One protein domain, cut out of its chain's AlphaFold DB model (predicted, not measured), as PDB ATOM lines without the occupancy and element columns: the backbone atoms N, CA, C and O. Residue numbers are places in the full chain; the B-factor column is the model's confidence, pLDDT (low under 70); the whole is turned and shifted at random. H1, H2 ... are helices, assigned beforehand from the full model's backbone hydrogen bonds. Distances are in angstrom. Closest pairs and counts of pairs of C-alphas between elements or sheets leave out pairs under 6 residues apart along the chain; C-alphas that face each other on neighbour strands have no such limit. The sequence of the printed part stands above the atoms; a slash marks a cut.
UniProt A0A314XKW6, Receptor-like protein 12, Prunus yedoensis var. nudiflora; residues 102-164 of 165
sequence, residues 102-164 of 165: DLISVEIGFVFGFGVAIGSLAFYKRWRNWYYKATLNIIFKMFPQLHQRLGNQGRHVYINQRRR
ATOM      1  N   ASP A 102     -37.992  50.459 -40.530       88.44
ATOM      2  CA  ASP A 102     -36.591  50.801 -40.787       88.44
ATOM      3  C   ASP A 102     -35.685  50.414 -39.610       88.44
ATOM      4  O   ASP A 102     -34.637  49.801 -39.809       88.44
ATOM      5  N   LEU A 103     -36.120  50.679 -38.374       86.38
ATOM      6  CA  LEU A 103     -35.371  50.336 -37.162       86.38
ATOM      7  C   LEU A 103     -35.301  48.817 -36.968       86.38
ATOM      8  O   LEU A 103     -34.231  48.265 -36.716       86.38
ATOM      9  N   ILE A 104     -36.436  48.144 -37.155       87.19
ATOM     10  CA  ILE A 104     -36.543  46.690 -37.004       87.19
ATOM     11  C   ILE A 104     -35.722  45.966 -38.078       87.19
ATOM     12  O   ILE A 104     -35.080  44.957 -37.792       87.19
ATOM     13  N   SER A 105     -35.694  46.475 -39.312       90.06
ATOM     14  CA  SER A 105     -34.925  45.857 -40.398       90.06
ATOM     15  C   SER A 105     -33.413  45.937 -40.171       90.06
ATOM     16  O   SER A 105     -32.710  44.953 -40.411       90.06
ATOM     17  N   VAL A 106     -32.914  47.062 -39.645       92.44
ATOM     18  CA  VAL A 106     -31.504  47.221 -39.261       92.44
ATOM     19  C   VAL A 106     -31.152  46.267 -38.121       92.44
ATOM     20  O   VAL A 106     -30.112  45.609 -38.167       92.44
ATOM     21  N   GLU A 107     -32.031  46.144 -37.126       88.81
ATOM     22  CA  GLU A 107     -31.823  45.276 -35.967       88.81
ATOM     23  C   GLU A 107     -31.793  43.789 -36.359       88.81
ATOM     24  O   GLU A 107     -30.851  43.068 -36.018       88.81
ATOM     25  N   ILE A 108     -32.754  43.337 -37.171       91.44
ATOM     26  CA  ILE A 108     -32.792  41.964 -37.694       91.44
ATOM     27  C   ILE A 108     -31.591  41.711 -38.616       91.44
ATOM     28  O   ILE A 108     -30.925  40.681 -38.497       91.44
ATOM     29  N   GLY A 109     -31.262  42.655 -39.500       92.50
ATOM     30  CA  GLY A 109     -30.114  42.551 -40.400       92.50
ATOM     31  C   GLY A 109     -28.789  42.402 -39.651       92.50
ATOM     32  O   GLY A 109     -27.944  41.593 -40.043       92.50
ATOM     33  N   PHE A 110     -28.628  43.108 -38.530       91.19
ATOM     34  CA  PHE A 110     -27.452  42.979 -37.676       91.19
ATOM     35  C   PHE A 110     -27.368  41.591 -37.033       91.19
ATOM     36  O   PHE A 110     -26.332  40.931 -37.132       91.19
ATOM     37  N   VAL A 111     -28.460  41.103 -36.436       91.94
ATOM     38  CA  VAL A 111     -28.488  39.788 -35.772       91.94
ATOM     39  C   VAL A 111     -28.238  38.653 -36.767       91.94
ATOM     40  O   VAL A 111     -27.431  37.765 -36.489       91.94
ATOM     41  N   PHE A 112     -28.863  38.689 -37.945       91.19
ATOM     42  CA  PHE A 112     -28.647  37.676 -38.978       91.19
ATOM     43  C   PHE A 112     -27.252  37.776 -39.602       91.19
ATOM     44  O   PHE A 112     -26.582  36.756 -39.750       91.19
ATOM     45  N   GLY A 113     -26.767  38.978 -39.923       91.00
ATOM     46  CA  GLY A 113     -25.436  39.164 -40.504       91.00
ATOM     47  C   GLY A 113     -24.319  38.717 -39.558       91.00
ATOM     48  O   GLY A 113     -23.453  37.919 -39.928       91.00
ATOM     49  N   PHE A 114     -24.368  39.172 -38.305       89.38
ATOM     50  CA  PHE A 114     -23.377  38.811 -37.294       89.38
ATOM     51  C   PHE A 114     -23.526  37.347 -36.856       89.38
ATOM     52  O   PHE A 114     -22.528  36.642 -36.687       89.38
ATOM     53  N   GLY A 115     -24.764  36.854 -36.751       90.62
ATOM     54  CA  GLY A 115     -25.080  35.466 -36.424       90.62
ATOM     55  C   GLY A 115     -24.600  34.477 -37.483       90.62
ATOM     56  O   GLY A 115     -24.030  33.447 -37.132       90.62
ATOM     57  N   VAL A 116     -24.731  34.799 -38.773       89.06
ATOM     58  CA  VAL A 116     -24.190  33.967 -39.859       89.06
ATOM     59  C   VAL A 116     -22.661  33.967 -39.835       89.06
ATOM     60  O   VAL A 116     -22.065  32.901 -39.986       89.06
ATOM     61  N   ALA A 117     -22.008  35.106 -39.588       85.06
ATOM     62  CA  ALA A 117     -20.547  35.185 -39.525       85.06
ATOM     63  C   ALA A 117     -19.966  34.410 -38.325       85.06
ATOM     64  O   ALA A 117     -19.100  33.544 -38.496       85.06
ATOM     65  N   ILE A 118     -20.476  34.671 -37.115       84.88
ATOM     66  CA  ILE A 118     -20.060  33.977 -35.888       84.88
ATOM     67  C   ILE A 118     -20.457  32.503 -35.949       84.88
ATOM     68  O   ILE A 118     -19.638  31.633 -35.656       84.88
ATOM     69  N   GLY A 119     -21.694  32.216 -36.354       85.38
ATOM     70  CA  GLY A 119     -22.228  30.864 -36.478       85.38
ATOM     71  C   GLY A 119     -21.418  30.027 -37.460       85.38
ATOM     72  O   GLY A 119     -20.998  28.929 -37.112       85.38
ATOM     73  N   SER A 120     -21.080  30.564 -38.634       82.25
ATOM     74  CA  SER A 120     -20.208  29.877 -39.598       82.25
ATOM     75  C   SER A 120     -18.825  29.582 -39.014       82.25
ATOM     76  O   SER A 120     -18.311  28.469 -39.164       82.25
ATOM     77  N   LEU A 121     -18.226  30.544 -38.303       74.44
ATOM     78  CA  LEU A 121     -16.912  30.372 -37.682       74.44
ATOM     79  C   LEU A 121     -16.931  29.341 -36.538       74.44
ATOM     80  O   LEU A 121     -15.975  28.577 -36.375       74.44
ATOM     81  N   ALA A 122     -18.015  29.302 -35.762       75.75
ATOM     82  CA  ALA A 122     -18.203  28.367 -34.659       75.75
ATOM     83  C   ALA A 122     -18.538  26.945 -35.145       75.75
ATOM     84  O   ALA A 122     -18.004  25.971 -34.611       75.75
ATOM     85  N   PHE A 123     -19.381  26.822 -36.175       68.00
ATOM     86  CA  PHE A 123     -19.925  25.546 -36.641       68.00
ATOM     87  C   PHE A 123     -18.964  24.802 -37.582       68.00
ATOM     88  O   PHE A 123     -18.839  23.577 -37.517       68.00
ATOM     89  N   TYR A 124     -18.180  25.516 -38.397       68.81
ATOM     90  CA  TYR A 124     -17.195  24.883 -39.272       68.81
ATOM     91  C   TYR A 124     -15.803  24.837 -38.629       68.81
ATOM     92  O   TYR A 124     -14.902  25.614 -38.951       68.81
ATOM     93  N   LYS A 125     -15.568  23.815 -37.795       65.62
ATOM     94  CA  LYS A 125     -14.249  23.452 -37.221       65.62
ATOM     95  C   LYS A 125     -13.106  23.460 -38.262       65.62
ATOM     96  O   LYS A 125     -11.958  23.757 -37.934       65.62
ATOM     97  N   ARG A 126     -13.432  23.166 -39.528       68.31
ATOM     98  CA  ARG A 126     -12.540  23.203 -40.703       68.31
ATOM     99  C   ARG A 126     -12.133  24.633 -41.101       68.31
ATOM    100  O   ARG A 126     -10.945  24.881 -41.291       68.31
ATOM    101  N   TRP A 127     -13.089  25.561 -41.178       69.44
ATOM    102  CA  TRP A 127     -12.861  26.969 -41.531       69.44
ATOM    103  C   TRP A 127     -12.139  27.719 -40.424       69.44
ATOM    104  O   TRP A 127     -11.194  28.451 -40.698       69.44
ATOM    105  N   ARG A 128     -12.490  27.444 -39.167       75.81
ATOM    106  CA  ARG A 128     -11.766  27.962 -38.006       75.81
ATOM    107  C   ARG A 128     -10.276  27.614 -38.066       75.81
ATOM    108  O   ARG A 128      -9.424  28.485 -37.920       75.81
ATOM    109  N   ASN A 129      -9.952  26.345 -38.320       78.81
ATOM    110  CA  ASN A 129      -8.560  25.903 -38.428       78.81
ATOM    111  C   ASN A 129      -7.842  26.531 -39.631       78.81
ATOM    112  O   ASN A 129      -6.669  26.881 -39.519       78.81
ATOM    113  N   TRP A 130      -8.530  26.684 -40.765       82.12
ATOM    114  CA  TRP A 130      -7.973  27.355 -41.938       82.12
ATOM    115  C   TRP A 130      -7.693  28.837 -41.665       82.12
ATOM    116  O   TRP A 130      -6.592  29.302 -41.947       82.12
ATOM    117  N   TYR A 131      -8.632  29.540 -41.028       81.19
ATOM    118  CA  TYR A 131      -8.502  30.942 -40.639       81.19
ATOM    119  C   TYR A 131      -7.306  31.160 -39.712       81.19
ATOM    120  O   TYR A 131      -6.416  31.939 -40.035       81.19
ATOM    121  N   TYR A 132      -7.205  30.406 -38.611       82.19
ATOM    122  CA  TYR A 132      -6.055  30.520 -37.706       82.19
ATOM    123  C   TYR A 132      -4.729  30.224 -38.408       82.19
ATOM    124  O   TYR A 132      -3.732  30.899 -38.156       82.19
ATOM    125  N   LYS A 133      -4.712  29.244 -39.318       82.25
ATOM    126  CA  LYS A 133      -3.518  28.910 -40.095       82.25
ATOM    127  C   LYS A 133      -3.131  30.036 -41.058       82.25
ATOM    128  O   LYS A 133      -1.949  30.350 -41.158       82.25
ATOM    129  N   ALA A 134      -4.101  30.652 -41.731       86.31
ATOM    130  CA  ALA A 134      -3.876  31.784 -42.625       86.31
ATOM    131  C   ALA A 134      -3.363  33.010 -41.854       86.31
ATOM    132  O   ALA A 134      -2.333  33.576 -42.217       86.31
ATOM    133  N   THR A 135      -4.014  33.355 -40.743       86.06
ATOM    134  CA  THR A 135      -3.626  34.481 -39.885       86.06
ATOM    135  C   THR A 135      -2.226  34.292 -39.301       86.06
ATOM    136  O   THR A 135      -1.396  35.191 -39.408       86.06
ATOM    137  N   LEU A 136      -1.901  33.108 -38.764       82.25
ATOM    138  CA  LEU A 136      -0.548  32.805 -38.277       82.25
ATOM    139  C   LEU A 136       0.502  32.874 -39.390       82.25
ATOM    140  O   LEU A 136       1.606  33.358 -39.157       82.25
ATOM    141  N   ASN A 137       0.170  32.426 -40.602       84.88
ATOM    142  CA  ASN A 137       1.086  32.495 -41.740       84.88
ATOM    143  C   ASN A 137       1.402  33.949 -42.134       84.88
ATOM    144  O   ASN A 137       2.559  34.289 -42.371       84.88
ATOM    145  N   ILE A 138       0.394  34.828 -42.146       87.50
ATOM    146  CA  ILE A 138       0.582  36.265 -42.399       87.50
ATOM    147  C   ILE A 138       1.438  36.900 -41.293       87.50
ATOM    148  O   ILE A 138       2.367  37.649 -41.592       87.50
ATOM    149  N   ILE A 139       1.185  36.555 -40.027       85.88
ATOM    150  CA  ILE A 139       1.964  37.054 -38.882       85.88
ATOM    151  C   ILE A 139       3.427  36.606 -38.972       85.88
ATOM    152  O   ILE A 139       4.324  37.429 -38.802       85.88
ATOM    153  N   PHE A 140       3.696  35.337 -39.295       82.88
ATOM    154  CA  PHE A 140       5.069  34.856 -39.485       82.88
ATOM    155  C   PHE A 140       5.767  35.515 -40.675       82.88
ATOM    156  O   PHE A 140       6.979  35.718 -40.627       82.88
ATOM    157  N   LYS A 141       5.017  35.883 -41.720       80.06
ATOM    158  CA  LYS A 141       5.549  36.633 -42.861       80.06
ATOM    159  C   LYS A 141       5.925  38.070 -42.486       80.06
ATOM    160  O   LYS A 141       6.931  38.564 -42.980       80.06
ATOM    161  N   MET A 142       5.150  38.726 -41.620       85.06
ATOM    162  CA  MET A 142       5.477  40.072 -41.126       85.06
ATOM    163  C   MET A 142       6.606  40.061 -40.087       85.06
ATOM    164  O   MET A 142       7.433  40.967 -40.069       85.06
ATOM    165  N   PHE A 143       6.664  39.030 -39.242       83.75
ATOM    166  CA  PHE A 143       7.625  38.917 -38.146       83.75
ATOM    167  C   PHE A 143       8.380  37.582 -38.210       83.75
ATOM    168  O   PHE A 143       8.081  36.651 -37.449       83.75
ATOM    169  N   PRO A 144       9.409  37.472 -39.070       74.50
ATOM    170  CA  PRO A 144      10.146  36.220 -39.262       74.50
ATOM    171  C   PRO A 144      10.848  35.719 -37.985       74.50
ATOM    172  O   PRO A 144      11.086  34.520 -37.831       74.50
ATOM    173  N   GLN A 145      11.118  36.603 -37.018       74.81
ATOM    174  CA  GLN A 145      11.745  36.256 -35.734       74.81
ATOM    175  C   GLN A 145      10.862  35.358 -34.840       74.81
ATOM    176  O   GLN A 145      11.381  34.530 -34.085       74.81
ATOM    177  N   LEU A 146       9.528  35.457 -34.943       68.69
ATOM    178  CA  LEU A 146       8.592  34.618 -34.177       68.69
ATOM    179  C   LEU A 146       8.590  33.162 -34.663       68.69
ATOM    180  O   LEU A 146       8.439  32.241 -33.858       68.69
ATOM    181  N   HIS A 147       8.821  32.944 -35.962       65.38
ATOM    182  CA  HIS A 147       8.898  31.603 -36.542       65.38
ATOM    183  C   HIS A 147      10.067  30.799 -35.957       65.38
ATOM    184  O   HIS A 147       9.901  29.637 -35.585       65.38
ATOM    185  N   GLN A 148      11.240  31.426 -35.804       67.19
ATOM    186  CA  GLN A 148      12.420  30.768 -35.236       67.19
ATOM    187  C   GLN A 148      12.232  30.395 -33.757       67.19
ATOM    188  O   GLN A 148      12.648  29.316 -33.332       67.19
ATOM    189  N   ARG A 149      11.565  31.254 -32.975       64.62
ATOM    190  CA  ARG A 149      11.285  31.014 -31.547       64.62
ATOM    191  C   ARG A 149      10.295  29.864 -31.335       64.62
ATOM    192  O   ARG A 149      10.546  29.001 -30.495       64.62
ATOM    193  N   LEU A 150       9.208  29.817 -32.109       66.81
ATOM    194  CA  LEU A 150       8.168  28.789 -31.967       66.81
ATOM    195  C   LEU A 150       8.581  27.438 -32.590       66.81
ATOM    196  O   LEU A 150       8.297  26.377 -32.032       66.81
ATOM    197  N   GLY A 151       9.298  27.463 -33.721       61.62
ATOM    198  CA  GLY A 151       9.765  26.261 -34.421       61.62
ATOM    199  C   GLY A 151      10.842  25.476 -33.663       61.62
ATOM    200  O   GLY A 151      10.830  24.242 -33.670       61.62
ATOM    201  N   ASN A 152      11.744  26.167 -32.955       60.50
ATOM    202  CA  ASN A 152      12.799  25.507 -32.181       60.50
ATOM    203  C   ASN A 152      12.267  24.821 -30.915       60.50
ATOM    204  O   ASN A 152      12.727  23.725 -30.591       60.50
ATOM    205  N   GLN A 153      11.256  25.384 -30.239       57.19
ATOM    206  CA  GLN A 153      10.652  24.723 -29.076       57.19
ATOM    207  C   GLN A 153       9.889  23.445 -29.452       57.19
ATOM    208  O   GLN A 153      10.031  22.431 -28.770       57.19
ATOM    209  N   GLY A 154       9.157  23.444 -30.573       57.19
ATOM    210  CA  GLY A 154       8.453  22.246 -31.050       57.19
ATOM    211  C   GLY A 154       9.393  21.087 -31.407       57.19
ATOM    212  O   GLY A 154       9.113  19.933 -31.080       57.19
ATOM    213  N   ARG A 155      10.553  21.385 -32.012       56.31
ATOM    214  CA  ARG A 155      11.585  20.379 -32.322       56.31
ATOM    215  C   ARG A 155      12.249  19.809 -31.070       56.31
ATOM    216  O   ARG A 155      12.493  18.606 -31.008       56.31
ATOM    217  N   HIS A 156      12.499  20.641 -30.062       51.50
ATOM    218  CA  HIS A 156      13.148  20.199 -28.827       51.50
ATOM    219  C   HIS A 156      12.260  19.253 -28.002       51.50
ATOM    220  O   HIS A 156      12.740  18.261 -27.452       51.50
ATOM    221  N   VAL A 157      10.946  19.502 -27.968       55.16
ATOM    222  CA  VAL A 157       9.984  18.633 -27.268       55.16
ATOM    223  C   VAL A 157       9.866  17.261 -27.949       55.16
ATOM    224  O   VAL A 157       9.862  16.239 -27.262       55.16
ATOM    225  N   TYR A 158       9.863  17.217 -29.286       50.34
ATOM    226  CA  TYR A 158       9.774  15.961 -30.045       50.34
ATOM    227  C   TYR A 158      11.029  15.082 -29.894       50.34
ATOM    228  O   TYR A 158      10.935  13.858 -29.794       50.34
ATOM    229  N   ILE A 159      12.214  15.699 -29.823       59.00
ATOM    230  CA  ILE A 159      13.486  14.985 -29.614       59.00
ATOM    231  C   ILE A 159      13.554  14.375 -28.205       59.00
ATOM    232  O   ILE A 159      13.995  13.235 -28.045       59.00
ATOM    233  N   ASN A 160      13.056  15.082 -27.188       54.66
ATOM    234  CA  ASN A 160      13.090  14.602 -25.804       54.66
ATOM    235  C   ASN A 160      12.120  13.441 -25.535       54.66
ATOM    236  O   ASN A 160      12.421  12.585 -24.705       54.66
ATOM    237  N   GLN A 161      10.994  13.355 -26.250       57.12
ATOM    238  CA  GLN A 161      10.083  12.207 -26.140       57.12
ATOM    239  C   GLN A 161      10.645  10.935 -26.790       57.12
ATOM    240  O   GLN A 161      10.390   9.841 -26.293       57.12
ATOM    241  N   ARG A 162      11.455  11.058 -27.853       48.69
ATOM    242  CA  ARG A 162      12.078   9.904 -28.527       48.69
ATOM    243  C   ARG A 162      13.250   9.296 -27.748       48.69
ATOM    244  O   ARG A 162      13.573   8.144 -27.972       48.69
ATOM    245  N   ARG A 163      13.871  10.050 -26.834       48.72
ATOM    246  CA  ARG A 163      14.932   9.554 -25.931       48.72
ATOM    247  C   ARG A 163      14.414   8.897 -24.646       48.72
ATOM    248  O   ARG A 163      15.218   8.396 -23.872       48.72
ATOM    249  N   ARG A 164      13.104   8.951 -24.382       52.19
ATOM    250  CA  ARG A 164      12.466   8.374 -23.181       52.19
ATOM    251  C   ARG A 164      11.656   7.101 -23.468       52.19
ATOM    252  O   ARG A 164      10.916   6.656 -22.596       52.19
TER     253      ARG A 164
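This is residues 102 to 164 of the 165 residues of the protein "Receptor-like protein 12" of Prunus yedoensis var. nudiflora (UniProt A0A314XKW6). Three helices of similar length follow one another end to end as an open zigzag, with a sharp corner at each of the two one-residue links and no core. H1, the longest helix by residues, makes one end of the zigzag, H2 is the slanting piece in the middle, and H3 folds back from the far end of H2 to make the other end. The printed part has 63 residues with three named helices, in the order H1, H2, H3, and no named strand; the class is all helix. The whole is extended, with a radius of gyration of the C-alphas of 20.0 A, and the C-alphas span 66 by 29 by 13 A along their three main axes.

H1, residues 102 to 123, and H2, residues 125 to 142, touch only at the corner by their link, and only just, with 3 pairs of C-alphas within 8 A. H1 touches H2 with residues 121 to 122 alone, and H2 touches H1 with residues 127 to 128 alone; the closest C-alphas of the two helices, those of Leu 121 and Arg 128, are 5.7 A apart. The lines of H1 and H2 are about perpendicular, at 86 degrees. H2 and H3, residues 144 to 162, are close but not clearly touching, with 2 pairs of C-alphas within 8 A. Their closest C-alphas, those of Phe 140 and His 147, are 5.8 A apart. H2 and H3 run opposite ways at a steep tilt of 59 degrees. H1 and H3 are apart. In H1 and H2 every O i to N i+4 pair is within hydrogen-bond range; in H3 13 of 15 are.

H1 runs from Asp 102, with its C-alpha at (-36.591, 50.801, -40.787), to Phe 123, and is 30.5 A from first to last C-alpha. H2 runs from Lys 125, with its C-alpha at (-14.249, 23.452, -37.221), to Met 142, and is 26.1 A long in the same measure. H3 begins at Pro 144 and ends at Arg 162, with C-alpha 162 at (12.078, 9.904, -28.527), 28.5 A from first to last C-alpha.

The two C-alphas farthest apart, those of Asp 102 and Arg 163, are 67.7 A apart. The printed part, residues 102 to 164, has no cut, and both links, H1 to H2 and H2 to H3, are tight. Residues 102 to 119 of H1 stand free, and so do residues 149 to 164, of which 149 to 162 belong to H3. The mean pLDDT of the printed part is 75.5; residues 123 to 127 and 146 to 164 are under 70, and H3 has a mean of 61.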